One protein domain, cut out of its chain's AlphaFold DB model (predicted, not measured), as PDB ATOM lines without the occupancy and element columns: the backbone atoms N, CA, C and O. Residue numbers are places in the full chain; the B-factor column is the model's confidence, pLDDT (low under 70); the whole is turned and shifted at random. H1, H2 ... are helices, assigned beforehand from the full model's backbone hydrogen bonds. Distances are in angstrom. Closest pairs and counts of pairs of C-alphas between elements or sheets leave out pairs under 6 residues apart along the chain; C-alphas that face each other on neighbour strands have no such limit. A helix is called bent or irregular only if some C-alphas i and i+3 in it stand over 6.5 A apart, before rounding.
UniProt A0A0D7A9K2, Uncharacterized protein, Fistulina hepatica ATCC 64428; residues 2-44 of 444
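What this domain is: This is residues 2 to 44 of the 444 residues of an uncharacterized protein of Fistulina hepatica ATCC 64428 (UniProt A0A0D7A9K2). A helical hairpin, H2 and H3 side by side, has a third helix, H1, packed on H3, so that the three helix centres make a triangle; ahead of H1, residues 2 to 8 form a tail that makes much of the length. The printed part has 43 residues with three named helices, in the order H1, H2, H3, and no named strand; the class is all helix. It is compact, with a radius of gyration of the C-alphas of 9.9 A, and elongated, spanning 31 by 17 by 13 A.

How they stand to each other: Start with H1, residues 9 to 18, and look across to H3, residues 34 to 44: they touch, and their closest C-alphas are those of Val 16 and Cys 40, 6.3 A apart. They run the same way at a steep tilt of 40 degrees. Now take H2, residues 23 to 32: it is close to H1 but not clearly touching, with the closest C-alphas, those of Val 16 and Leu 26, 7.2 A apart. These two run opposite ways at a shallow tilt of 30 degrees. H2 and H3 touch as a helical hairpin, running opposite ways at a shallow tilt of 21 degrees; their closest C-alphas, those of Ser 30 and Leu 37, are 4.1 A apart. In H1 and H2 every O i to N i+4 pair is within hydrogen-bond range; in H3 it is 5 of 7.

Where its parts are: Find C-alpha 9 at (229.106, 120.870, 210.168); from there H1 runs 14.6 A to C-alpha 18. H2 begins at C-alpha 23, at (222.085, 123.526, 191.269), and covers 14.3 A to C-alpha 32. H3 covers 15.2 A from C-alpha 34 to C-alpha 44 at (227.973, 125.831, 193.084); it is irregular, with C-alphas 35 and 38 7.1 A apart, and its line is a rough one.

The domain as a whole: The two C-alphas farthest apart, those of Pro 2 and Arg 21, are 32.2 A apart. The printed part has no cut, and the links H1 to H2 and H2 to H3 are tight. The mean pLDDT of the printed part is 91.8; look for values under 70 at residues 2 to 3 and 5 to 6.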
ATOM      1  N   PRO A   2     216.955 122.008 223.476       62.81
ATOM      2  CA  PRO A   2     216.803 121.352 222.183       62.81
ATOM      3  C   PRO A   2     218.147 121.412 221.450       62.81
ATOM      4  O   PRO A   2     218.622 122.501 221.132       62.81
ATOM      5  N   HIS A   3     218.770 120.253 221.230       56.75
ATOM      6  CA  HIS A   3     219.937 120.136 220.362       56.75
ATOM      7  C   HIS A   3     219.533 120.639 218.978       56.75
ATOM      8  O   HIS A   3     218.622 120.092 218.351       56.75
ATOM      9  N   ARG A   4     220.152 121.730 218.520       71.56
ATOM     10  CA  ARG A   4     219.940 122.194 217.157       71.56
ATOM     11  C   ARG A   4     220.654 121.185 216.270       71.56
ATOM     12  O   ARG A   4     221.870 121.081 216.299       71.56
ATOM     13  N   ILE A   5     219.881 120.444 215.482       65.75
ATOM     14  CA  ILE A   5     220.372 119.471 214.488       65.75
ATOM     15  C   ILE A   5     221.431 120.096 213.547       65.75
ATOM     16  O   ILE A   5     222.231 119.390 212.949       65.75
ATOM     17  N   PHE A   6     221.477 121.428 213.467       63.84
ATOM     18  CA  PHE A   6     222.414 122.208 212.664       63.84
ATOM     19  C   PHE A   6     223.766 122.509 213.334       63.84
ATOM     20  O   PHE A   6     224.556 123.230 212.745       63.84
ATOM     21  N   ASP A   7     224.070 121.981 214.519       78.94
ATOM     22  CA  ASP A   7     225.385 122.198 215.151       78.94
ATOM     23  C   ASP A   7     226.456 121.185 214.685       78.94
ATOM     24  O   ASP A   7     227.557 121.170 215.229       78.94
ATOM     25  N   LEU A   8     226.150 120.345 213.684       88.56
ATOM     26  CA  LEU A   8     227.062 119.355 213.097       88.56
ATOM     27  C   LEU A   8     227.459 119.781 211.668       88.56
ATOM     28  O   LEU A   8     226.704 119.509 210.727       88.56
ATOM     29  N   PRO A   9     228.606 120.464 211.483       90.12
ATOM     30  CA  PRO A   9     229.106 120.870 210.168       90.12
ATOM     31  C   PRO A   9     229.203 119.708 209.172       90.12
ATOM     32  O   PRO A   9     228.902 119.877 207.992       90.12
ATOM     33  N   GLU A  10     229.540 118.514 209.653       92.69
ATOM     34  CA  GLU A  10     229.699 117.308 208.843       92.69
ATOM     35  C   GLU A  10     228.377 116.891 208.183       92.69
ATOM     36  O   GLU A  10     228.357 116.517 207.012       92.69
ATOM     37  N   LEU A  11     227.257 117.030 208.903       94.12
ATOM     38  CA  LEU A  11     225.927 116.708 208.381       94.12
ATOM     39  C   LEU A  11     225.498 117.701 207.288       94.12
ATOM     40  O   LEU A  11     224.826 117.329 206.325       94.12
ATOM     41  N   VAL A  12     225.890 118.972 207.425       94.94
ATOM     42  CA  VAL A  12     225.638 120.005 206.411       94.94
ATOM     43  C   VAL A  12     226.429 119.708 205.140       94.94
ATOM     44  O   VAL A  12     225.856 119.756 204.050       94.94
ATOM     45  N   ASP A  13     227.712 119.370 205.272       94.62
ATOM     46  CA  ASP A  13     228.568 119.020 204.139       94.62
ATOM     47  C   ASP A  13     228.071 117.755 203.424       94.62
ATOM     48  O   ASP A  13     227.983 117.740 202.194       94.62
ATOM     49  N   GLU A  14     227.657 116.727 204.170       95.75
ATOM     50  CA  GLU A  14     227.067 115.510 203.606       95.75
ATOM     51  C   GLU A  14     225.760 115.811 202.856       95.75
ATOM     52  O   GLU A  14     225.565 115.356 201.725       95.75
ATOM     53  N   PHE A  15     224.873 116.628 203.425       95.88
ATOM     54  CA  PHE A  15     223.636 117.029 202.753       95.88
ATOM     55  C   PHE A  15     223.917 117.796 201.449       95.88
ATOM     56  O   PHE A  15     223.319 117.521 200.406       95.88
ATOM     57  N   VAL A  16     224.867 118.733 201.477       96.31
ATOM     58  CA  VAL A  16     225.275 119.511 200.298       96.31
ATOM     59  C   VAL A  16     225.940 118.633 199.240       96.31
ATOM     60  O   VAL A  16     225.720 118.854 198.044       96.31
ATOM     61  N   LEU A  17     226.696 117.611 199.650       95.31
ATOM     62  CA  LEU A  17     227.282 116.624 198.748       95.31
ATOM     63  C   LEU A  17     226.196 115.865 197.973       95.31
ATOM     64  O   LEU A  17     226.299 115.740 196.753       95.31
ATOM     65  N   HIS A  18     225.112 115.445 198.631       96.75
ATOM     66  CA  HIS A  18     223.976 114.793 197.963       96.75
ATOM     67  C   HIS A  18     223.232 115.732 196.996       96.75
ATOM     68  O   HIS A  18     222.693 115.285 195.981       96.75
ATOM     69  N   LEU A  19     223.252 117.043 197.256       96.25
ATOM     70  CA  LEU A  19     222.658 118.061 196.388       96.25
ATOM     71  C   LEU A  19     223.581 118.562 195.267       96.25
ATOM     72  O   LEU A  19     223.138 119.369 194.451       96.25
ATOM     73  N   CYS A  20     224.835 118.101 195.174       93.69
ATOM     74  CA  CYS A  20     225.831 118.664 194.246       93.69
ATOM     75  C   CYS A  20     225.379 118.698 192.768       93.69
ATOM     76  O   CYS A  20     225.786 119.576 192.004       93.69
ATOM     77  N   ARG A  21     224.490 117.777 192.367       93.88
ATOM     78  CA  ARG A  21     223.932 117.688 191.007       93.88
ATOM     79  C   ARG A  21     222.724 118.604 190.777       93.88
ATOM     80  O   ARG A  21     222.456 118.964 189.630       93.88
ATOM     81  N   ASP A  22     222.024 119.028 191.829       96.75
ATOM     82  CA  ASP A  22     220.871 119.927 191.736       96.75
ATOM     83  C   ASP A  22     221.239 121.368 192.121       96.75
ATOM     84  O   ASP A  22     221.044 121.850 193.241       96.75
ATOM     85  N   ARG A  23     221.715 122.111 191.118       95.88
ATOM     86  CA  ARG A  23     222.085 123.526 191.269       95.88
ATOM     87  C   ARG A  23     220.917 124.422 191.692       95.88
ATOM     88  O   ARG A  23     221.178 125.522 192.176       95.88
ATOM     89  N   ARG A  24     219.653 124.032 191.467       97.19
ATOM     90  CA  ARG A  24     218.497 124.832 191.912       97.19
ATOM     91  C   ARG A  24     218.316 124.672 193.414       97.19
ATOM     92  O   ARG A  24     218.247 125.687 194.104       97.19
ATOM     93  N   SER A  25     218.335 123.436 193.905       97.50
ATOM     94  CA  SER A  25     218.248 123.153 195.340       97.50
ATOM     95  C   SER A  25     219.412 123.767 196.115       97.50
ATOM     96  O   SER A  25     219.164 124.463 197.094       97.50
ATOM     97  N   LEU A  26     220.656 123.663 195.629       97.69
ATOM     98  CA  LEU A  26     221.810 124.327 196.263       97.69
ATOM     99  C   LEU A  26     221.630 125.845 196.404       97.69
ATOM    100  O   LEU A  26     221.957 126.419 197.442       97.69
ATOM    101  N   LYS A  27     221.090 126.512 195.374       97.56
ATOM    102  CA  LYS A  27     220.797 127.951 195.445       97.56
ATOM    103  C   LYS A  27     219.738 128.242 196.500       97.56
ATOM    104  O   LYS A  27     219.955 129.119 197.331       97.56
ATOM    105  N   SER A  28     218.635 127.497 196.501       97.81
ATOM    106  CA  SER A  28     217.581 127.651 197.507       97.81
ATOM    107  C   SER A  28     218.118 127.434 198.927       97.81
ATOM    108  O   SER A  28     217.861 128.258 199.799       97.81
ATOM    109  N   CYS A  29     218.936 126.400 199.151       97.38
ATOM    110  CA  CYS A  29     219.579 126.126 200.438       97.38
ATOM    111  C   CYS A  29     220.518 127.258 200.872       97.38
ATOM    112  O   CYS A  29     220.443 127.698 202.018       97.38
ATOM    113  N   SER A  30     221.337 127.785 199.953       97.31
ATOM    114  CA  SER A  30     222.251 128.899 200.247       97.31
ATOM    115  C   SER A  30     221.529 130.176 200.696       97.31
ATOM    116  O   SER A  30     222.082 130.962 201.462       97.31
ATOM    117  N   LEU A  31     220.284 130.374 200.245       97.25
ATOM    118  CA  LEU A  31     219.447 131.516 200.615       97.25
ATOM    119  C   LEU A  31     218.616 131.260 201.879       97.25
ATOM    120  O   LEU A  31     218.230 132.210 202.554       97.25
ATOM    121  N   ALA A  32     218.335 129.994 202.203       96.94
ATOM    122  CA  ALA A  32     217.480 129.621 203.328       96.94
ATOM    123  C   ALA A  32     218.154 129.835 204.694       96.94
ATOM    124  O   ALA A  32     217.484 130.215 205.652       96.94
ATOM    125  N   SER A  33     219.466 129.589 204.811       95.38
ATOM    126  CA  SER A  33     220.207 129.792 206.064       95.38
ATOM    127  C   SER A  33     221.701 130.023 205.834       95.38
ATOM    128  O   SER A  33     222.304 129.453 204.925       95.38
ATOM    129  N   LYS A  34     222.323 130.810 206.723       95.44
ATOM    130  CA  LYS A  34     223.763 131.120 206.693       95.44
ATOM    131  C   LYS A  34     224.648 129.882 206.822       95.44
ATOM    132  O   LYS A  34     225.733 129.878 206.256       95.44
ATOM    133  N   ILE A  35     224.186 128.844 207.522       95.62
ATOM    134  CA  ILE A  35     224.967 127.610 207.695       95.62
ATOM    135  C   ILE A  35     225.176 126.861 206.373       95.62
ATOM    136  O   ILE A  35     226.215 126.248 206.166       95.62
ATOM    137  N   PHE A  36     224.220 126.963 205.446       96.31
ATOM    138  CA  PHE A  36     224.317 126.345 204.124       96.31
ATOM    139  C   PHE A  36     225.019 127.239 203.105       96.31
ATOM    140  O   PHE A  36     225.382 126.750 202.038       96.31
ATOM    141  N   LEU A  37     225.196 128.533 203.395       96.19
ATOM    142  CA  LEU A  37     225.667 129.518 202.424       96.19
ATOM    143  C   LEU A  37     227.025 129.128 201.839       96.19
ATOM    144  O   LEU A  37     227.122 128.928 200.629       96.19
ATOM    145  N   GLU A  38     228.048 128.983 202.683       97.00
ATOM    146  CA  GLU A  38     229.401 128.667 202.221       97.00
ATOM    147  C   GLU A  38     229.491 127.270 201.573       97.00
ATOM    148  O   GLU A  38     229.950 127.200 200.431       97.00
ATOM    149  N   PRO A  39     229.030 126.167 202.202       97.31
ATOM    150  CA  PRO A  39     229.090 124.842 201.580       97.31
ATOM    151  C   PRO A  39     228.370 124.788 200.225       97.31
ATOM    152  O   PRO A  39     228.902 124.256 199.244       97.31
ATOM    153  N   CYS A  40     227.189 125.413 200.118       98.00
ATOM    154  CA  CYS A  40     226.458 125.480 198.855       98.00
ATOM    155  C   CYS A  40     227.189 126.335 197.816       98.00
ATOM    156  O   CYS A  40     227.244 125.938 196.655       98.00
ATOM    157  N   GLN A  41     227.757 127.486 198.191       97.38
ATOM    158  CA  GLN A  41     228.554 128.313 197.278       97.38
ATOM    159  C   GLN A  41     229.790 127.563 196.779       97.38
ATOM    160  O   GLN A  41     230.039 127.547 195.572       97.38
ATOM    161  N   ARG A  42     230.506 126.878 197.677       97.62
ATOM    162  CA  ARG A  42     231.659 126.039 197.339       97.62
ATOM    163  C   ARG A  42     231.285 124.997 196.288       97.62
ATOM    164  O   ARG A  42     231.969 124.886 195.279       97.62
ATOM    165  N   SER A  43     230.161 124.304 196.473       97.44
ATOM    166  CA  SER A  43     229.636 123.322 195.511       97.44
ATOM    167  C   SER A  43     229.167 123.968 194.194       97.44
ATOM    168  O   SER A  43     229.493 123.501 193.101       97.44
ATOM    169  N   LEU A  44     228.465 125.106 194.259       97.19
ATOM    170  CA  LEU A  44     227.973 125.831 193.084       97.19
ATOM    171  C   LEU A  44     229.107 126.340 192.185       97.19
ATOM    172  O   LEU A  44     228.959 126.304 190.959       97.19
TER     173      LEU A  44